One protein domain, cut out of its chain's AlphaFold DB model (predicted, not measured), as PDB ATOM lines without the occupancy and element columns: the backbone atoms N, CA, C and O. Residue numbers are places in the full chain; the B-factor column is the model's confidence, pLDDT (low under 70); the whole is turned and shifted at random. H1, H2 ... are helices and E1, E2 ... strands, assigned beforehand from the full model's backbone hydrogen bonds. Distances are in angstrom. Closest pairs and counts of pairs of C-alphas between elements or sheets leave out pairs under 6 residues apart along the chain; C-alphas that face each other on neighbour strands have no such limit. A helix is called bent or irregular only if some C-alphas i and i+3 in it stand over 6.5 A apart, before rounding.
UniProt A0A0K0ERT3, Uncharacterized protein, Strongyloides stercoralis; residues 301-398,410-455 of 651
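What this domain is: This is residues 301 to 398 and 410 to 455 of the 651 residues of an uncharacterized protein of Strongyloides stercoralis (UniProt A0A0K0ERT3). Helix H4 lies near the middle of the model, with H6 packed along it in the opposite direction and H5 folding back from its last residues, and H5 and H6 lie toward one end of the longest axis. H3, H1 and the loose stretch round short H2 make the other end, where residues 301 to 307 stick out, while short H7 and two short strands, E1 and E2, lie along one side. The printed part has 144 residues, with seven named helices followed by two named strands, H1 H2 H3 H4 H5 H6 H7 E1 E2; no two named strands pair, and the class is mostly helix. It is compact, with a radius of gyration of the C-alphas of 16.6 A and spans of 50 by 34 by 32 A.

How they stand to each other: H1, residues 302 to 315, and H3, residues 339 to 353, only just touch, with 3 pairs of C-alphas within 8 A, and the closest are those of Leu 315 and Val 341, 7.0 A apart. They run opposite ways at a steep tilt of 38 degrees, only just past shallow. H2, residues 323 to 326, touches no helix. The hub is H4, residues 362 to 377, touching three helices, with a kink of 33 degrees near residue 371. H3 and H4 only just touch, with 3 pairs of C-alphas within 8 A, closest at Gln 347 and Leu 365, 6.8 A, and run opposite ways at a steep tilt of 49 degrees. H4 and H5, residues 382 to 393, form a helical hairpin at a steep tilt of 41 degrees; H4 touches H5 with residues 376 to 377 alone, and the closest C-alphas are those of Phe 377 and Met 385, 5.7 A apart. H6, residues 415 to 424, touches H4 with 18 pairs of C-alphas within 8 A, closest at Leu 366 and Leu 423, 4.9 A, and the two run opposite ways at a shallow tilt of 28 degrees. H7, residues 435 to 439, is close to but not clearly touching H1 and H4; its closest C-alpha pairs are Trp 312 and Lys 435, 6.8 A, and Leu 372 and Phe 438, 6.6 A. The closest C-alphas of H4 and E1, residues 442 to 444, are those of Pro 375 and Ile 444, 6.1 A apart. E1 and E2, residues 452 to 455, pair with no named strand; their closest C-alphas, those of Ile 444 and Thr 452, are 4.6 A apart. Every O i to N i+4 pair is within hydrogen-bond range in H5, H6 and H7; the counts are 8 of 10 in H1, 9 of 11 in H3 and 9 of 12 in H4, and H2 is too short for such a pair.

Where its parts are: H1 begins at C-alpha 302, (-17.062, 30.552, -54.495), and is 20.7 A long. H3 is 20.6 A long, and H4 is 22.6 A, ending at C-alpha 377, (-20.145, 40.637, -21.710). H5 is 16.5 A and H6 14.5 A. H1, H3 and H4 are irregular: C-alphas 309 and 312 are 7.5 A apart, 347 and 350 also 7.5 A, and, only just, 372 and 375 are 6.9 A. E2 ends at C-alpha 455, (-24.949, 35.910, -38.605).

The domain as a whole: The C-alphas of Gln 302 and Asn 411, the two farthest apart, are 50.3 A apart. Residues 399 to 409 are not printed, and C-alphas 398 and 410 are 22.9 A apart across the cut. The link from H2 to H3, residues 327 to 338, is long; its residues 337 to 338 pair antiparallel with residues 432 to 433. The mean pLDDT of the printed part is 83.2, with residues 317 to 334, 395 to 398 and 410 to 411 under 70.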
ATOM      1  N   ASP A 301     -19.421  33.387 -56.595       77.92
ATOM      2  CA  ASP A 301     -20.068  32.774 -55.424       77.92
ATOM      3  C   ASP A 301     -19.140  31.851 -54.617       77.92
ATOM      4  O   ASP A 301     -19.332  31.679 -53.418       77.92
ATOM      5  N   GLN A 302     -18.074  31.321 -55.226       82.22
ATOM      6  CA  GLN A 302     -17.062  30.552 -54.495       82.22
ATOM      7  C   GLN A 302     -16.171  31.432 -53.601       82.22
ATOM      8  O   GLN A 302     -15.519  30.905 -52.702       82.22
ATOM      9  N   THR A 303     -16.113  32.751 -53.830       83.50
ATOM     10  CA  THR A 303     -15.142  33.644 -53.166       83.50
ATOM     11  C   THR A 303     -15.297  33.632 -51.642       83.50
ATOM     12  O   THR A 303     -14.290  33.515 -50.951       83.50
ATOM     13  N   GLU A 304     -16.530  33.663 -51.120       85.76
ATOM     14  CA  GLU A 304     -16.810  33.604 -49.677       85.76
ATOM     15  C   GLU A 304     -16.225  32.339 -49.044       85.76
ATOM     16  O   GLU A 304     -15.369  32.409 -48.169       85.76
ATOM     17  N   ALA A 305     -16.625  31.165 -49.535       85.82
ATOM     18  CA  ALA A 305     -16.206  29.886 -48.971       85.82
ATOM     19  C   ALA A 305     -14.692  29.635 -49.118       85.82
ATOM     20  O   ALA A 305     -14.069  29.037 -48.239       85.82
ATOM     21  N   LEU A 306     -14.075  30.147 -50.188       86.79
ATOM     22  CA  LEU A 306     -12.622  30.133 -50.356       86.79
ATOM     23  C   LEU A 306     -11.931  31.004 -49.298       86.79
ATOM     24  O   LEU A 306     -11.014  30.520 -48.630       86.79
ATOM     25  N   LEU A 307     -12.398  32.240 -49.080       87.59
ATOM     26  CA  LEU A 307     -11.882  33.108 -48.015       87.59
ATOM     27  C   LEU A 307     -12.109  32.501 -46.624       87.59
ATOM     28  O   LEU A 307     -11.192  32.540 -45.809       87.59
ATOM     29  N   ASN A 308     -13.261  31.867 -46.369       86.62
ATOM     30  CA  ASN A 308     -13.555  31.186 -45.101       86.62
ATOM     31  C   ASN A 308     -12.495  30.129 -44.748       86.62
ATOM     32  O   ASN A 308     -12.145  29.983 -43.575       86.62
ATOM     33  N   SER A 309     -11.973  29.412 -45.753       81.68
ATOM     34  CA  SER A 309     -10.923  28.408 -45.536       81.68
ATOM     35  C   SER A 309      -9.581  29.039 -45.142       81.68
ATOM     36  O   SER A 309      -8.938  28.572 -44.207       81.68
ATOM     37  N   ILE A 310      -9.184  30.135 -45.803       82.37
ATOM     38  CA  ILE A 310      -7.804  30.649 -45.761       82.37
ATOM     39  C   ILE A 310      -7.598  31.897 -44.893       82.37
ATOM     40  O   ILE A 310      -6.477  32.160 -44.467       82.37
ATOM     41  N   PHE A 311      -8.634  32.702 -44.635       86.63
ATOM     42  CA  PHE A 311      -8.468  34.029 -44.024       86.63
ATOM     43  C   PHE A 311      -7.811  33.945 -42.642       86.63
ATOM     44  O   PHE A 311      -6.809  34.612 -42.396       86.63
ATOM     45  N   TRP A 312      -8.315  33.065 -41.768       87.34
ATOM     46  CA  TRP A 312      -7.776  32.911 -40.414       87.34
ATOM     47  C   TRP A 312      -6.352  32.347 -40.400       87.34
ATOM     48  O   TRP A 312      -5.496  32.858 -39.677       87.34
ATOM     49  N   SER A 313      -6.069  31.330 -41.227       80.20
ATOM     50  CA  SER A 313      -4.723  30.750 -41.322       80.20
ATOM     51  C   SER A 313      -3.714  31.808 -41.790       80.20
ATOM     52  O   SER A 313      -2.595  31.863 -41.274       80.20
ATOM     53  N   ARG A 314      -4.127  32.725 -42.682       81.82
ATOM     54  CA  ARG A 314      -3.319  33.855 -43.179       81.82
ATOM     55  C   ARG A 314      -2.914  34.883 -42.114       81.82
ATOM     56  O   ARG A 314      -1.895  35.534 -42.312       81.82
ATOM     57  N   LEU A 315      -3.651  35.031 -41.008       86.00
ATOM     58  CA  LEU A 315      -3.364  36.055 -39.985       86.00
ATOM     59  C   LEU A 315      -2.175  35.712 -39.074       86.00
ATOM     60  O   LEU A 315      -1.456  36.623 -38.647       86.00
ATOM     61  N   GLY A 316      -1.968  34.423 -38.776       75.46
ATOM     62  CA  GLY A 316      -0.921  33.955 -37.859       75.46
ATOM     63  C   GLY A 316       0.495  34.338 -38.307       75.46
ATOM     64  O   GLY A 316       0.752  34.501 -39.499       75.46
ATOM     65  N   SER A 317       1.418  34.470 -37.356       67.26
ATOM     66  CA  SER A 317       2.869  34.564 -37.599       67.26
ATOM     67  C   SER A 317       3.494  33.163 -37.706       67.26
ATOM     68  O   SER A 317       2.903  32.223 -37.179       67.26
ATOM     69  N   PRO A 318       4.694  32.987 -38.292       58.18
ATOM     70  CA  PRO A 318       5.412  31.706 -38.231       58.18
ATOM     71  C   PRO A 318       5.653  31.218 -36.791       58.18
ATOM     72  O   PRO A 318       5.526  30.033 -36.514       58.18
ATOM     73  N   GLU A 319       5.895  32.120 -35.836       54.17
ATOM     74  CA  GLU A 319       6.032  31.771 -34.410       54.17
ATOM     75  C   GLU A 319       4.740  31.193 -33.807       54.17
ATOM     76  O   GLU A 319       4.774  30.300 -32.965       54.17
ATOM     77  N   SER A 320       3.581  31.699 -34.244       52.47
ATOM     78  CA  SER A 320       2.264  31.212 -33.811       52.47
ATOM     79  C   SER A 320       1.706  30.107 -34.712       52.47
ATOM     80  O   SER A 320       0.670  29.532 -34.376       52.47
ATOM     81  N   CYS A 321       2.397  29.759 -35.802       46.22
ATOM     82  CA  CYS A 321       2.044  28.705 -36.746       46.22
ATOM     83  C   CYS A 321       3.201  27.720 -36.934       46.22
ATOM     84  O   CYS A 321       4.052  27.902 -37.801       46.22
ATOM     85  N   THR A 322       3.170  26.612 -36.186       39.27
ATOM     86  CA  THR A 322       4.056  25.464 -36.434       39.27
ATOM     87  C   THR A 322       4.025  25.074 -37.914       39.27
ATOM     88  O   THR A 322       2.966  25.114 -38.538       39.27
ATOM     89  N   THR A 323       5.158  24.650 -38.476       37.73
ATOM     90  CA  THR A 323       5.293  24.283 -39.904       37.73
ATOM     91  C   THR A 323       4.309  23.201 -40.367       37.73
ATOM     92  O   THR A 323       3.991  23.133 -41.552       37.73
ATOM     93  N   SER A 324       3.747  22.418 -39.439       36.10
ATOM     94  CA  SER A 324       2.617  21.521 -39.697       36.10
ATOM     95  C   SER A 324       1.344  22.229 -40.184       36.10
ATOM     96  O   SER A 324       0.618  21.650 -40.976       36.10
ATOM     97  N   ARG A 325       1.075  23.482 -39.790       43.97
ATOM     98  CA  ARG A 325      -0.193  24.210 -40.047       43.97
ATOM     99  C   ARG A 325      -0.353  24.761 -41.461       43.97
ATOM    100  O   ARG A 325      -1.305  25.482 -41.745       43.97
ATOM    101  N   LEU A 326       0.558  24.406 -42.363       41.55
ATOM    102  CA  LEU A 326       0.260  24.419 -43.793       41.55
ATOM    103  C   LEU A 326      -0.759  23.321 -44.163       41.55
ATOM    104  O   LEU A 326      -1.352  23.398 -45.239       41.55
ATOM    105  N   THR A 327      -1.014  22.348 -43.275       40.64
ATOM    106  CA  THR A 327      -2.248  21.559 -43.292       40.64
ATOM    107  C   THR A 327      -3.376  22.348 -42.628       40.64
ATOM    108  O   THR A 327      -3.455  22.486 -41.411       40.64
ATOM    109  N   GLU A 328      -4.318  22.818 -43.440       49.19
ATOM    110  CA  GLU A 328      -5.667  23.159 -42.970       49.19
ATOM    111  C   GLU A 328      -6.509  21.876 -42.828       49.19
ATOM    112  O   GLU A 328      -7.622  21.780 -43.339       49.19
ATOM    113  N   ASN A 329      -5.947  20.865 -42.159       41.19
ATOM    114  CA  ASN A 329      -6.738  19.759 -41.635       41.19
ATOM    115  C   ASN A 329      -7.446  20.284 -40.382       41.19
ATOM    116  O   ASN A 329      -6.829  20.967 -39.562       41.19
ATOM    117  N   GLU A 330      -8.736  19.991 -40.242       44.98
ATOM    118  CA  GLU A 330      -9.623  20.656 -39.275       44.98
ATOM    119  C   GLU A 330      -9.356  20.265 -37.802       44.98
ATOM    120  O   GLU A 330      -9.936  20.856 -36.896       44.98
ATOM    121  N   ASP A 331      -8.432  19.327 -37.564       42.14
ATOM    122  CA  ASP A 331      -8.170  18.664 -36.278       42.14
ATOM    123  C   ASP A 331      -7.177  19.390 -35.341       42.14
ATOM    124  O   ASP A 331      -6.755  18.827 -34.328       42.14
ATOM    125  N   ILE A 332      -6.762  20.622 -35.655       55.25
ATOM    126  CA  ILE A 332      -5.934  21.449 -34.758       55.25
ATOM    127  C   ILE A 332      -6.691  22.737 -34.445       55.25
ATOM    128  O   ILE A 332      -7.001  23.507 -35.357       55.25
ATOM    129  N   ASP A 333      -6.939  22.993 -33.154       56.66
ATOM    130  CA  ASP A 333      -7.582  24.231 -32.708       56.66
ATOM    131  C   ASP A 333      -6.847  25.452 -33.301       56.66
ATOM    132  O   ASP A 333      -5.619  25.572 -33.185       56.66
ATOM    133  N   PRO A 334      -7.571  26.356 -33.986       67.94
ATOM    134  CA  PRO A 334      -6.954  27.442 -34.728       67.94
ATOM    135  C   PRO A 334      -6.206  28.385 -33.773       67.94
ATOM    136  O   PRO A 334      -6.704  28.663 -32.680       67.94
ATOM    137  N   PRO A 335      -5.037  28.929 -34.171       71.88
ATOM    138  CA  PRO A 335      -4.299  29.854 -33.322       71.88
ATOM    139  C   PRO A 335      -5.177  31.034 -32.920       71.88
ATOM    140  O   PRO A 335      -5.869  31.612 -33.762       71.88
ATOM    141  N   HIS A 336      -5.080  31.423 -31.651       84.57
ATOM    142  CA  HIS A 336      -5.557  32.721 -31.205       84.57
ATOM    143  C   HIS A 336      -4.772  33.806 -31.957       84.57
ATOM    144  O   HIS A 336      -3.542  33.737 -32.057       84.57
ATOM    145  N   ILE A 337      -5.466  34.817 -32.470       89.71
ATOM    146  CA  ILE A 337      -4.845  35.943 -33.172       89.71
ATOM    147  C   ILE A 337      -4.871  37.167 -32.258       89.71
ATOM    148  O   ILE A 337      -5.897  37.489 -31.665       89.71
ATOM    149  N   LYS A 338      -3.735  37.863 -32.146       92.23
ATOM    150  CA  LYS A 338      -3.647  39.141 -31.426       92.23
ATOM    151  C   LYS A 338      -4.529  40.186 -32.113       92.23
ATOM    152  O   LYS A 338      -4.418  40.370 -33.327       92.23
ATOM    153  N   TYR A 339      -5.358  40.895 -31.352       94.73
ATOM    154  CA  TYR A 339      -6.330  41.853 -31.872       94.73
ATOM    155  C   TYR A 339      -5.680  42.914 -32.763       94.73
ATOM    156  O   TYR A 339      -6.225  43.205 -33.821       94.73
ATOM    157  N   GLY A 340      -4.469  43.391 -32.450       93.85
ATOM    158  CA  GLY A 340      -3.760  44.352 -33.304       93.85
ATOM    159  C   GLY A 340      -3.488  43.846 -34.724       93.85
ATOM    160  O   GLY A 340      -3.575  44.611 -35.681       93.85
ATOM    161  N   VAL A 341      -3.242  42.541 -34.892       92.24
ATOM    162  CA  VAL A 341      -3.085  41.913 -36.216       92.24
ATOM    163  C   VAL A 341      -4.420  41.867 -36.956       92.24
ATOM    164  O   VAL A 341      -4.479  42.225 -38.133       92.24
ATOM    165  N   LEU A 342      -5.493  41.460 -36.271       94.90
ATOM    166  CA  LEU A 342      -6.839  41.414 -36.846       94.90
ATOM    167  C   LEU A 342      -7.346  42.823 -37.205       94.90
ATOM    168  O   LEU A 342      -7.913  43.007 -38.276       94.90
ATOM    169  N   LYS A 343      -7.076  43.827 -36.362       96.17
ATOM    170  CA  LYS A 343      -7.399  45.247 -36.563       96.17
ATOM    171  C   LYS A 343      -6.752  45.793 -37.838       96.17
ATOM    172  O   LYS A 343      -7.463  46.338 -38.677       96.17
ATOM    173  N   ILE A 344      -5.447  45.575 -38.031       94.38
ATOM    174  CA  ILE A 344      -4.726  45.984 -39.253       94.38
ATOM    175  C   ILE A 344      -5.282  45.266 -40.494       94.38
ATOM    176  O   ILE A 344      -5.463  45.895 -41.541       94.38
ATOM    177  N   ALA A 345      -5.584  43.968 -40.381       94.10
ATOM    178  CA  ALA A 345      -6.162  43.186 -41.473       94.10
ATOM    179  C   ALA A 345      -7.556  43.695 -41.872       94.10
ATOM    180  O   ALA A 345      -7.831  43.854 -43.057       94.10
ATOM    181  N   LEU A 346      -8.421  43.989 -40.894       95.85
ATOM    182  CA  LEU A 346      -9.753  44.566 -41.100       95.85
ATOM    183  C   LEU A 346      -9.668  45.961 -41.724       95.85
ATOM    184  O   LEU A 346     -10.329  46.208 -42.732       95.85
ATOM    185  N   GLN A 347      -8.811  46.832 -41.175       95.88
ATOM    186  CA  GLN A 347      -8.569  48.194 -41.664       95.88
ATOM    187  C   GLN A 347      -8.256  48.208 -43.154       95.88
ATOM    188  O   GLN A 347      -8.833  48.987 -43.910       95.88
ATOM    189  N   ASN A 348      -7.381  47.308 -43.595       92.89
ATOM    190  CA  ASN A 348      -6.909  47.297 -44.969       92.89
ATOM    191  C   ASN A 348      -7.639  46.298 -45.880       92.89
ATOM    192  O   ASN A 348      -7.348  46.263 -47.076       92.89
ATOM    193  N   PHE A 349      -8.597  45.508 -45.376       92.92
ATOM    194  CA  PHE A 349      -9.241  44.441 -46.151       92.92
ATOM    195  C   PHE A 349      -9.884  44.961 -47.443       92.92
ATOM    196  O   PHE A 349      -9.664  44.399 -48.516       92.92
ATOM    197  N   MET A 350     -10.627  46.070 -47.362       90.81
ATOM    198  CA  MET A 350     -11.296  46.667 -48.524       90.81
ATOM    199  C   MET A 350     -10.280  47.103 -49.587       90.81
ATOM    200  O   MET A 350     -10.405  46.701 -50.741       90.81
ATOM    201  N   LYS A 351      -9.223  47.824 -49.187       87.68
ATOM    202  CA  LYS A 351      -8.100  48.258 -50.043       87.68
ATOM    203  C   LYS A 351      -7.308  47.079 -50.637       87.68
ATOM    204  O   LYS A 351      -6.855  47.133 -51.783       87.68
ATOM    205  N   ALA A 352      -7.166  45.985 -49.887       86.79
ATOM    206  CA  ALA A 352      -6.513  44.761 -50.347       86.79
ATOM    207  C   ALA A 352      -7.315  44.079 -51.471       86.79
ATOM    208  O   ALA A 352      -6.753  43.764 -52.524       86.79
ATOM    209  N   GLN A 353      -8.627  43.893 -51.262       84.62
ATOM    210  CA  GLN A 353      -9.518  43.174 -52.182       84.62
ATOM    211  C   GLN A 353     -10.080  44.040 -53.330       84.62
ATOM    212  O   GLN A 353     -10.495  43.500 -54.357       84.62
ATOM    213  N   VAL A 354     -10.101  45.370 -53.183       80.71
ATOM    214  CA  VAL A 354     -10.572  46.345 -54.182       80.71
ATOM    215  C   VAL A 354      -9.515  47.439 -54.338       80.71
ATOM    216  O   VAL A 354      -9.384  48.307 -53.484       80.71
ATOM    217  N   ASN A 355      -8.789  47.433 -55.461       73.30
ATOM    218  CA  ASN A 355      -7.596  48.275 -55.682       73.30
ATOM    219  C   ASN A 355      -7.785  49.782 -55.419       73.30
ATOM    220  O   ASN A 355      -6.824  50.451 -55.056       73.30
ATOM    221  N   ASN A 356      -9.001  50.301 -55.611       78.81
ATOM    222  CA  ASN A 356      -9.319  51.721 -55.455       78.81
ATOM    223  C   ASN A 356     -10.114  52.029 -54.174       78.81
ATOM    224  O   ASN A 356     -10.540  53.168 -54.009       78.81
ATOM    225  N   ALA A 357     -10.377  51.054 -53.299       87.34
ATOM    226  CA  ALA A 357     -11.075  51.309 -52.041       87.34
ATOM    227  C   ALA A 357     -10.129  51.923 -51.000       87.34
ATOM    228  O   ALA A 357      -8.953  51.561 -50.918       87.34
ATOM    229  N   ARG A 358     -10.660  52.827 -50.174       91.26
ATOM    230  CA  ARG A 358      -9.975  53.306 -48.970       91.26
ATOM    231  C   ARG A 358      -9.847  52.202 -47.914       91.26
ATOM    232  O   ARG A 358     -10.551  51.191 -47.947       91.26
ATOM    233  N   GLU A 359      -8.951  52.426 -46.966       92.17
ATOM    234  CA  GLU A 359      -8.941  51.714 -45.688       92.17
ATOM    235  C   GLU A 359     -10.092  52.172 -44.777       92.17
ATOM    236  O   GLU A 359     -10.743  53.188 -45.050       92.17
ATOM    237  N   LEU A 360     -10.347  51.411 -43.710       94.99
ATOM    238  CA  LEU A 360     -11.339  51.763 -42.698       94.99
ATOM    239  C   LEU A 360     -10.819  52.848 -41.749       94.99
ATOM    240  O   LEU A 360      -9.705  52.752 -41.236       94.99
ATOM    241  N   ASP A 361     -11.658  53.839 -41.459       93.44
ATOM    242  CA  ASP A 361     -11.357  54.901 -40.501       93.44
ATOM    243  C   ASP A 361     -11.447  54.391 -39.048       93.44
ATOM    244  O   ASP A 361     -12.072  53.370 -38.747       93.44
ATOM    245  N   LYS A 362     -10.900  55.163 -38.096       92.89
ATOM    246  CA  LYS A 362     -10.928  54.842 -36.655       92.89
ATOM    247  C   LYS A 362     -12.321  54.439 -36.142       92.89
ATOM    248  O   LYS A 362     -12.440  53.448 -35.426       92.89
ATOM    249  N   HIS A 363     -13.363  55.196 -36.489       92.20
ATOM    250  CA  HIS A 363     -14.726  54.955 -35.997       92.20
ATOM    251  C   HIS A 363     -15.342  53.664 -36.555       92.20
ATOM    252  O   HIS A 363     -16.093  52.979 -35.864       92.20
ATOM    253  N   GLU A 364     -14.975  53.293 -37.780       96.04
ATOM    254  CA  GLU A 364     -15.406  52.056 -38.427       96.04
ATOM    255  C   GLU A 364     -14.786  50.836 -37.742       96.04
ATOM    256  O   GLU A 364     -15.464  49.839 -37.485       96.04
ATOM    257  N   LEU A 365     -13.506  50.939 -37.375       96.57
ATOM    258  CA  LEU A 365     -12.804  49.911 -36.609       96.57
ATOM    259  C   LEU A 365     -13.362  49.769 -35.190       96.57
ATOM    260  O   LEU A 365     -13.517  48.641 -34.728       96.57
ATOM    261  N   LEU A 366     -13.708  50.871 -34.518       95.59
ATOM    262  CA  LEU A 366     -14.368  50.848 -33.203       95.59
ATOM    263  C   LEU A 366     -15.781  50.241 -33.275       95.59
ATOM    264  O   LEU A 366     -16.171  49.471 -32.399       95.59
ATOM    265  N   HIS A 367     -16.528  50.495 -34.352       96.23
ATOM    266  CA  HIS A 367     -17.803  49.820 -34.596       96.23
ATOM    267  C   HIS A 367     -17.623  48.296 -34.720       96.23
ATOM    268  O   HIS A 367     -18.277  47.542 -33.997       96.23
ATOM    269  N   ILE A 368     -16.687  47.839 -35.557       97.49
ATOM    270  CA  ILE A 368     -16.382  46.407 -35.738       97.49
ATOM    271  C   ILE A 368     -15.843  45.780 -34.440       97.49
ATOM    272  O   ILE A 368     -16.195  44.650 -34.103       97.49
ATOM    273  N   GLN A 369     -15.030  46.515 -33.679       97.12
ATOM    274  CA  GLN A 369     -14.537  46.114 -32.361       97.12
ATOM    275  C   GLN A 369     -15.680  45.874 -31.370       97.12
ATOM    276  O   GLN A 369     -15.674  44.872 -30.656       97.12
ATOM    277  N   CYS A 370     -16.663  46.776 -31.334       97.15
ATOM    278  CA  CYS A 370     -17.836  46.631 -30.482       97.15
ATOM    279  C   CYS A 370     -18.631  45.372 -30.852       97.15
ATOM    280  O   CYS A 370     -18.933  44.573 -29.970       97.15
ATOM    281  N   MET A 371     -18.857  45.121 -32.149       97.33
ATOM    282  CA  MET A 371     -19.491  43.880 -32.623       97.33
ATOM    283  C   MET A 371     -18.706  42.628 -32.191       97.33
ATOM    284  O   MET A 371     -19.307  41.652 -31.754       97.33
ATOM    285  N   LEU A 372     -17.370  42.658 -32.272       97.36
ATOM    286  CA  LEU A 372     -16.506  41.532 -31.902       97.36
ATOM    287  C   LEU A 372     -16.511  41.231 -30.394       97.36
ATOM    288  O   LEU A 372     -16.578  40.068 -30.003       97.36
ATOM    289  N   PHE A 373     -16.403  42.259 -29.546       96.94
ATOM    290  CA  PHE A 373     -16.161  42.068 -28.112       96.94
ATOM    291  C   PHE A 373     -17.404  42.194 -27.225       96.94
ATOM    292  O   PHE A 373     -17.392  41.593 -26.151       96.94
ATOM    293  N   LEU A 374     -18.482  42.876 -27.640       95.98
ATOM    294  CA  LEU A 374     -19.725  42.952 -26.851       95.98
ATOM    295  C   LEU A 374     -20.271  41.563 -26.442       95.98
ATOM    296  O   LEU A 374     -20.631  41.411 -25.272       95.98
ATOM    297  N   PRO A 375     -20.249  40.515 -27.300       95.35
ATOM    298  CA  PRO A 375     -20.672  39.166 -26.911       95.35
ATOM    299  C   PRO A 375     -19.938  38.587 -25.690       95.35
ATOM    300  O   PRO A 375     -20.502  37.752 -24.986       95.35
ATOM    301  N   ARG A 376     -18.712  39.041 -25.372       94.52
ATOM    302  CA  ARG A 376     -17.975  38.586 -24.175       94.52
ATOM    303  C   ARG A 376     -18.633  39.020 -22.858       94.52
ATOM    304  O   ARG A 376     -18.313  38.423 -21.827       94.52
ATOM    305  N   PHE A 377     -19.512  40.021 -22.884       94.75
ATOM    306  CA  PHE A 377     -20.145  40.637 -21.710       94.75
ATOM    307  C   PHE A 377     -21.611  40.219 -21.507       94.75
ATOM    308  O   PHE A 377     -22.205  40.561 -20.491       94.75
ATOM    309  N   ILE A 378     -22.202  39.463 -22.439       91.73
ATOM    310  CA  ILE A 378     -23.594  39.009 -22.324       91.73
ATOM    311  C   ILE A 378     -23.728  37.903 -21.273       91.73
ATOM    312  O   ILE A 378     -22.875  37.020 -21.172       91.73
ATOM    313  N   ASN A 379     -24.822  37.951 -20.504       88.48
ATOM    314  CA  ASN A 379     -25.114  37.049 -19.384       88.48
ATOM    315  C   ASN A 379     -23.990  37.024 -18.328       88.48
ATOM    316  O   ASN A 379     -23.588  35.957 -17.856       88.48
ATOM    317  N   LYS A 380     -23.463  38.208 -17.986       91.37
ATOM    318  CA  LYS A 380     -22.410  38.406 -16.983       91.37
ATOM    319  C   LYS A 380     -22.836  39.370 -15.885       91.37
ATOM    320  O   LYS A 380     -23.569  40.320 -16.153       91.37
ATOM    321  N   SER A 381     -22.376  39.118 -14.657       90.19
ATOM    322  CA  SER A 381     -22.579  40.058 -13.548       90.19
ATOM    323  C   SER A 381     -21.799  41.354 -13.778       90.19
ATOM    324  O   SER A 381     -20.851  41.394 -14.570       90.19
ATOM    325  N   ASN A 382     -22.153  42.418 -13.055       86.78
ATOM    326  CA  ASN A 382     -21.405  43.672 -13.119       86.78
ATOM    327  C   ASN A 382     -19.932  43.477 -12.715       86.78
ATOM    328  O   ASN A 382     -19.053  44.042 -13.369       86.78
ATOM    329  N   GLU A 383     -19.625  42.631 -11.722       86.16
ATOM    330  CA  GLU A 383     -18.233  42.328 -11.363       86.16
ATOM    331  C   GLU A 383     -17.503  41.572 -12.483       86.16
ATOM    332  O   GLU A 383     -16.383  41.942 -12.841       86.16
ATOM    333  N   GLU A 384     -18.130  40.552 -13.081       91.09
ATOM    334  CA  GLU A 384     -17.546  39.807 -14.206       91.09
ATOM    335  C   GLU A 384     -17.289  40.708 -15.422       91.09
ATOM    336  O   GLU A 384     -16.242  40.596 -16.068       91.09
ATOM    337  N   MET A 385     -18.220  41.617 -15.735       90.78
ATOM    338  CA  MET A 385     -18.056  42.595 -16.812       90.78
ATOM    339  C   MET A 385     -16.881  43.538 -16.534       90.78
ATOM    340  O   MET A 385     -16.069  43.768 -17.431       90.78
ATOM    341  N   ILE A 386     -16.725  44.032 -15.301       86.13
ATOM    342  CA  ILE A 386     -15.580  44.874 -14.912       86.13
ATOM    343  C   ILE A 386     -14.259  44.103 -15.039       86.13
ATOM    344  O   ILE A 386     -13.286  44.651 -15.560       86.13
ATOM    345  N   VAL A 387     -14.196  42.838 -14.605       87.96
ATOM    346  CA  VAL A 387     -12.983  42.008 -14.742       87.96
ATOM    347  C   VAL A 387     -12.603  41.839 -16.214       87.96
ATOM    348  O   VAL A 387     -11.465  42.130 -16.581       87.96
ATOM    349  N   LYS A 388     -13.555  41.472 -17.080       90.66
ATOM    350  CA  LYS A 388     -13.304  41.345 -18.526       90.66
ATOM    351  C   LYS A 388     -12.905  42.664 -19.181       90.66
ATOM    352  O   LYS A 388     -12.026  42.673 -20.037       90.66
ATOM    353  N   LEU A 389     -13.503  43.785 -18.776       90.28
ATOM    354  CA  LEU A 389     -13.118  45.103 -19.282       90.28
ATOM    355  C   LEU A 389     -11.650  45.407 -18.935       90.28
ATOM    356  O   LEU A 389     -10.885  45.832 -19.799       90.28
ATOM    357  N   LYS A 390     -11.215  45.095 -17.709       85.62
ATOM    358  CA  LYS A 390      -9.808  45.231 -17.300       85.62
ATOM    359  C   LYS A 390      -8.875  44.345 -18.128       85.62
ATOM    360  O   LYS A 390      -7.805  44.808 -18.502       85.62
ATOM    361  N   GLU A 391      -9.271  43.125 -18.493       88.34
ATOM    362  CA  GLU A 391      -8.473  42.271 -19.391       88.34
ATOM    363  C   GLU A 391      -8.308  42.855 -20.804       88.34
ATOM    364  O   GLU A 391      -7.263  42.646 -21.425       88.34
ATOM    365  N   LEU A 392      -9.318  43.577 -21.308       91.48
ATOM    366  CA  LEU A 392      -9.284  44.207 -22.630       91.48
ATOM    367  C   LEU A 392      -8.420  45.475 -22.679       91.48
ATOM    368  O   LEU A 392      -7.796  45.732 -23.708       91.48
ATOM    369  N   TYR A 393      -8.379  46.257 -21.597       88.15
ATOM    370  CA  TYR A 393      -7.749  47.586 -21.581       88.15
ATOM    371  C   TYR A 393      -6.485  47.688 -20.706       88.15
ATOM    372  O   TYR A 393      -5.644  48.549 -20.951       88.15
ATOM    373  N   ILE A 394      -6.301  46.817 -19.704       70.20
ATOM    374  CA  ILE A 394      -5.276  46.970 -18.655       70.20
ATOM    375  C   ILE A 394      -4.566  45.637 -18.374       70.20
ATOM    376  O   ILE A 394      -4.841  44.941 -17.397       70.20
ATOM    377  N   LYS A 395      -3.578  45.303 -19.216       56.50
ATOM    378  CA  LYS A 395      -2.659  44.169 -18.979       56.50
ATOM    379  C   LYS A 395      -1.175  44.552 -18.858       56.50
ATOM    380  O   LYS A 395      -0.364  43.686 -18.557       56.50
ATOM    381  N   ASN A 396      -0.839  45.837 -19.038       41.57
ATOM    382  CA  ASN A 396       0.537  46.363 -19.056       41.57
ATOM    383  C   ASN A 396       0.774  47.595 -18.142       41.57
ATOM    384  O   ASN A 396       1.787  48.267 -18.309       41.57
ATOM    385  N   CYS A 397      -0.107  47.909 -17.183       35.11
ATOM    386  CA  CYS A 397       0.149  48.976 -16.198       35.11
ATOM    387  C   CYS A 397       0.869  48.428 -14.952       35.11
ATOM    388  O   CYS A 397       0.215  47.812 -14.105       35.11
ATOM    389  N   PRO A 398       2.182  48.667 -14.770       30.80
ATOM    390  CA  PRO A 398       2.784  48.575 -13.451       30.80
ATOM    391  C   PRO A 398       2.271  49.738 -12.584       30.80
ATOM    392  O   PRO A 398       2.506  50.900 -12.898       30.80
ATOM    393  N   ILE A 410     -19.533  53.078 -11.092       66.25
ATOM    394  CA  ILE A 410     -19.734  51.652 -10.802       66.25
ATOM    395  C   ILE A 410     -21.201  51.358 -10.441       66.25
ATOM    396  O   ILE A 410     -21.689  50.268 -10.733       66.25
ATOM    397  N   ASN A 411     -21.926  52.326  -9.864       65.77
ATOM    398  CA  ASN A 411     -23.318  52.143  -9.446       65.77
ATOM    399  C   ASN A 411     -24.293  52.109 -10.631       65.77
ATOM    400  O   ASN A 411     -25.324  51.447 -10.548       65.77
ATOM    401  N   ASN A 412     -23.960  52.793 -11.730       71.30
ATOM    402  CA  ASN A 412     -24.750  52.835 -12.965       71.30
ATOM    403  C   ASN A 412     -24.124  52.006 -14.105       71.30
ATOM    404  O   ASN A 412     -24.592  52.046 -15.244       71.30
ATOM    405  N   PHE A 413     -23.067  51.243 -13.817       82.06
ATOM    406  CA  PHE A 413     -22.354  50.447 -14.809       82.06
ATOM    407  C   PHE A 413     -23.213  49.288 -15.329       82.06
ATOM    408  O   PHE A 413     -23.701  48.451 -14.567       82.06
ATOM    409  N   ASN A 414     -23.386  49.232 -16.648       88.28
ATOM    410  CA  ASN A 414     -24.246  48.265 -17.325       88.28
ATOM    411  C   ASN A 414     -23.710  47.909 -18.732       88.28
ATOM    412  O   ASN A 414     -22.674  48.411 -19.178       88.28
ATOM    413  N   ILE A 415     -24.432  47.061 -19.471       91.68
ATOM    414  CA  ILE A 415     -24.030  46.636 -20.823       91.68
ATOM    415  C   ILE A 415     -23.992  47.795 -21.845       91.68
ATOM    416  O   ILE A 415     -23.221  47.770 -22.803       91.68
ATOM    417  N   GLU A 416     -24.772  48.855 -21.631       90.15
ATOM    418  CA  GLU A 416     -24.776  50.055 -22.480       90.15
ATOM    419  C   GLU A 416     -23.513  50.899 -22.247       90.15
ATOM    420  O   GLU A 416     -22.967  51.474 -23.192       90.15
ATOM    421  N   SER A 417     -23.003  50.900 -21.011       89.59
ATOM    422  CA  SER A 417     -21.709  51.479 -20.631       89.59
ATOM    423  C   SER A 417     -20.559  50.739 -21.322       89.59
ATOM    424  O   SER A 417     -19.705  51.376 -21.937       89.59
ATOM    425  N   ILE A 418     -20.584  49.397 -21.326       92.07
ATOM    426  CA  ILE A 418     -19.648  48.561 -22.104       92.07
ATOM    427  C   ILE A 418     -19.706  48.909 -23.598       92.07
ATOM    428  O   ILE A 418     -18.666  49.165 -24.210       92.07
ATOM    429  N   ARG A 419     -20.910  48.957 -24.191       93.41
ATOM    430  CA  ARG A 419     -21.111  49.339 -25.601       93.41
ATOM    431  C   ARG A 419     -20.480  50.699 -25.900       93.41
ATOM    432  O   ARG A 419     -19.780  50.823 -26.901       93.41
ATOM    433  N   LYS A 420     -20.704  51.701 -25.043       90.67
ATOM    434  CA  LYS A 420     -20.136  53.049 -25.196       90.67
ATOM    435  C   LYS A 420     -18.605  53.010 -25.227       90.67
ATOM    436  O   LYS A 420     -18.027  53.530 -26.174       90.67
ATOM    437  N   ILE A 421     -17.969  52.339 -24.264       91.44
ATOM    438  CA  ILE A 421     -16.499  52.235 -24.164       91.44
ATOM    439  C   ILE A 421     -15.903  51.542 -25.397       91.44
ATOM    440  O   ILE A 421     -14.969  52.056 -26.013       91.44
ATOM    441  N   LEU A 422     -16.489  50.415 -25.818       94.14
ATOM    442  CA  LEU A 422     -16.045  49.667 -27.000       94.14
ATOM    443  C   LEU A 422     -16.191  50.454 -28.315       94.14
ATOM    444  O   LEU A 422     -15.488  50.139 -29.277       94.14
ATOM    445  N   LEU A 423     -17.091  51.444 -28.367       92.79
ATOM    446  CA  LEU A 423     -17.289  52.346 -29.508       92.79
ATOM    447  C   LEU A 423     -16.384  53.590 -29.479       92.79
ATOM    448  O   LEU A 423     -16.275  54.255 -30.509       92.79
ATOM    449  N   THR A 424     -15.742  53.921 -28.353       88.34
ATOM    450  CA  THR A 424     -14.885  55.116 -28.218       88.34
ATOM    451  C   THR A 424     -13.394  54.797 -28.125       88.34
ATOM    452  O   THR A 424     -12.571  55.555 -28.646       88.34
ATOM    453  N   GLU A 425     -13.027  53.680 -27.493       90.38
ATOM    454  CA  GLU A 425     -11.637  53.347 -27.164       90.38
ATOM    455  C   GLU A 425     -11.202  51.987 -27.702       90.38
ATOM    456  O   GLU A 425     -11.917  50.990 -27.581       90.38
ATOM    457  N   PHE A 426      -9.992  51.925 -28.263       93.98
ATOM    458  CA  PHE A 426      -9.431  50.672 -28.759       93.98
ATOM    459  C   PHE A 426      -9.003  49.749 -27.615       93.98
ATOM    460  O   PHE A 426      -8.249  50.140 -26.728       93.98
ATOM    461  N   VAL A 427      -9.438  48.497 -27.709       94.08
ATOM    462  CA  VAL A 427      -8.949  47.352 -26.944       94.08
ATOM    463  C   VAL A 427      -7.455  47.146 -27.222       94.08
ATOM    464  O   VAL A 427      -6.980  47.401 -28.333       94.08
ATOM    465  N   LEU A 428      -6.703  46.662 -26.227       93.55
ATOM    466  CA  LEU A 428      -5.266  46.415 -26.354       93.55
ATOM    467  C   LEU A 428      -4.946  45.459 -27.513       93.55
ATOM    468  O   LEU A 428      -5.490  44.359 -27.618       93.55
ATOM    469  N   ASP A 429      -3.949  45.824 -28.317       93.28
ATOM    470  CA  ASP A 429      -3.510  45.033 -29.475       93.28
ATOM    471  C   ASP A 429      -2.972  43.638 -29.115       93.28
ATOM    472  O   ASP A 429      -2.901  42.761 -29.977       93.28
ATOM    473  N   SER A 430      -2.619  43.417 -27.845       91.36
ATOM    474  CA  SER A 430      -2.179  42.137 -27.290       91.36
ATOM    475  C   SER A 430      -3.315  41.174 -26.927       91.36
ATOM    476  O   SER A 430      -3.025  40.009 -26.652       91.36
ATOM    477  N   VAL A 431      -4.581  41.614 -26.927       92.97
ATOM    478  CA  VAL A 431      -5.737  40.758 -26.615       92.97
ATOM    479  C   VAL A 431      -5.859  39.636 -27.635       92.97
ATOM    480  O   VAL A 431      -5.816  39.867 -28.839       92.97
ATOM    481  N   SER A 432      -6.041  38.411 -27.154       91.77
ATOM    482  CA  SER A 432      -6.300  37.250 -28.002       91.77
ATOM    483  C   SER A 432      -7.753  37.221 -28.482       91.77
ATOM    484  O   SER A 432      -8.674  37.452 -27.694       91.77
ATOM    485  N   VAL A 433      -7.943  36.905 -29.762       93.89
ATOM    486  CA  VAL A 433      -9.237  36.687 -30.423       93.89
ATOM    487  C   VAL A 433      -9.262  35.280 -31.012       93.89
ATOM    488  O   VAL A 433      -8.297  34.868 -31.666       93.89
ATOM    489  N   ASP A 434     -10.365  34.562 -30.817       91.16
ATOM    490  CA  ASP A 434     -10.563  33.215 -31.354       91.16
ATOM    491  C   ASP A 434     -11.215  33.211 -32.738       91.16
ATOM    492  O   ASP A 434     -12.079  34.034 -33.053       91.16
ATOM    493  N   LYS A 435     -10.900  32.186 -33.547       91.36
ATOM    494  CA  LYS A 435     -11.564  31.970 -34.847       91.36
ATOM    495  C   LYS A 435     -13.081  31.879 -34.682       91.36
ATOM    496  O   LYS A 435     -13.815  32.394 -35.519       91.36
ATOM    497  N   LYS A 436     -13.538  31.232 -33.603       92.28
ATOM    498  CA  LYS A 436     -14.963  31.053 -33.303       92.28
ATOM    499  C   LYS A 436     -15.644  32.400 -33.052       92.28
ATOM    500  O   LYS A 436     -16.668  32.657 -33.671       92.28
ATOM    501  N   GLU A 437     -15.047  33.289 -32.256       93.85
ATOM    502  CA  GLU A 437     -15.588  34.634 -31.990       93.85
ATOM    503  C   GLU A 437     -15.761  35.465 -33.266       93.85
ATOM    504  O   GLU A 437     -16.775  36.136 -33.434       93.85
ATOM    505  N   PHE A 438     -14.793  35.400 -34.183       95.05
ATOM    506  CA  PHE A 438     -14.811  36.210 -35.399       95.05
ATOM    507  C   PHE A 438     -15.629  35.592 -36.550       95.05
ATOM    508  O   PHE A 438     -16.328  36.310 -37.271       95.05
ATOM    509  N   MET A 439     -15.543  34.270 -36.752       92.73
ATOM    510  CA  MET A 439     -16.044  33.586 -37.957       92.73
ATOM    511  C   MET A 439     -17.238  32.651 -37.744       92.73
ATOM    512  O   MET A 439     -17.786  32.170 -38.732       92.73
ATOM    513  N   THR A 440     -17.622  32.330 -36.506       91.51
ATOM    514  CA  THR A 440     -18.593  31.245 -36.238       91.51
ATOM    515  C   THR A 440     -19.707  31.657 -35.285       91.51
ATOM    516  O   THR A 440     -20.869  31.341 -35.532       91.51
ATOM    517  N   ASN A 441     -19.371  32.364 -34.210       94.32
ATOM    518  CA  ASN A 441     -20.313  32.772 -33.181       94.32
ATOM    519  C   ASN A 441     -21.244  33.858 -33.721       94.32
ATOM    520  O   ASN A 441     -20.803  34.811 -34.363       94.32
ATOM    521  N   GLN A 442     -22.534  33.719 -33.429       94.85
ATOM    522  CA  GLN A 442     -23.529  34.738 -33.736       94.85
ATOM    523  C   GLN A 442     -23.243  36.038 -32.980       94.85
ATOM    524  O   GLN A 442     -22.800  36.026 -31.830       94.85
ATOM    525  N   LEU A 443     -23.500  37.162 -33.647       95.47
ATOM    526  CA  LEU A 443     -23.391  38.487 -33.052       95.47
ATOM    527  C   LEU A 443     -24.556  38.801 -32.110       95.47
ATOM    528  O   LEU A 443     -25.598  38.151 -32.133       95.47
ATOM    529  N   ILE A 444     -24.388  39.864 -31.331       94.94
ATOM    530  CA  ILE A 444     -25.426  40.479 -30.501       94.94
ATOM    531  C   ILE A 444     -25.709  41.866 -31.087       94.94
ATOM    532  O   ILE A 444     -24.766  42.555 -31.490       94.94
ATOM    533  N   SER A 445     -26.977  42.275 -31.176       92.52
ATOM    534  CA  SER A 445     -27.323  43.599 -31.701       92.52
ATOM    535  C   SER A 445     -26.708  44.688 -30.831       92.52
ATOM    536  O   SER A 445     -26.865  44.707 -29.610       92.52
ATOM    537  N   LEU A 446     -26.048  45.651 -31.474       93.66
ATOM    538  CA  LEU A 446     -25.563  46.847 -30.788       93.66
ATOM    539  C   LEU A 446     -26.705  47.809 -30.419       93.66
ATOM    540  O   LEU A 446     -26.452  48.786 -29.718       93.66
ATOM    541  N   THR A 447     -27.935  47.567 -30.886       86.84
ATOM    542  CA  THR A 447     -29.100  48.432 -30.646       86.84
ATOM    543  C   THR A 447     -29.668  48.214 -29.243       86.84
ATOM    544  O   THR A 447     -29.733  49.157 -28.456       86.84
ATOM    545  N   ASP A 448     -30.004  46.965 -28.917       89.00
ATOM    546  CA  ASP A 448     -30.634  46.548 -27.654       89.00
ATOM    547  C   ASP A 448     -29.686  45.773 -26.714       89.00
ATOM    548  O   ASP A 448     -30.101  45.339 -25.639       89.00
ATOM    549  N   CYS A 449     -28.428  45.568 -27.126       91.68
ATOM    550  CA  CYS A 449     -27.401  44.810 -26.404       91.68
ATOM    551  C   CYS A 449     -27.821  43.387 -25.975       91.68
ATOM    552  O   CYS A 449     -27.236  42.841 -25.040       91.68
ATOM    553  N   SER A 450     -28.825  42.783 -26.619       91.11
ATOM    554  CA  SER A 450     -29.457  41.543 -26.141       91.11
ATOM    555  C   SER A 450     -29.919  40.597 -27.254       91.11
ATOM    556  O   SER A 450     -29.770  39.384 -27.104       91.11
ATOM    557  N   THR A 451     -30.417  41.100 -28.386       90.70
ATOM    558  CA  THR A 451     -30.887  40.255 -29.496       90.70
ATOM    559  C   THR A 451     -29.724  39.549 -30.184       90.70
ATOM    560  O   THR A 451     -28.857  40.189 -30.783       90.70
ATOM    561  N   THR A 452     -29.735  38.214 -30.174       92.61
ATOM    562  CA  THR A 452     -28.789  37.402 -30.949       92.61
ATOM    563  C   THR A 452     -29.116  37.475 -32.441       92.61
ATOM    564  O   THR A 452     -30.202  37.103 -32.887       92.61
ATOM    565  N   LEU A 453     -28.155  37.943 -33.232       92.61
ATOM    566  CA  LEU A 453     -28.266  38.099 -34.677       92.61
ATOM    567  C   LEU A 453     -28.016  36.770 -35.397       92.61
ATOM    568  O   LEU A 453     -27.216  35.941 -34.977       92.61
ATOM    569  N   SER A 454     -28.647  36.574 -36.554       91.10
ATOM    570  CA  SER A 454     -28.553  35.310 -37.303       91.10
ATOM    571  C   SER A 454     -27.213  35.064 -38.018       91.10
ATOM    572  O   SER A 454     -27.093  34.068 -38.729       91.10
ATOM    573  N   HIS A 455     -26.226  35.954 -37.884       92.90
ATOM    574  CA  HIS A 455     -24.949  35.910 -38.605       92.90
ATOM    575  C   HIS A 455     -23.753  36.211 -37.682       92.90
ATOM    576  O   HIS A 455     -23.893  36.990 -36.735       92.90
TER     577      HIS A 455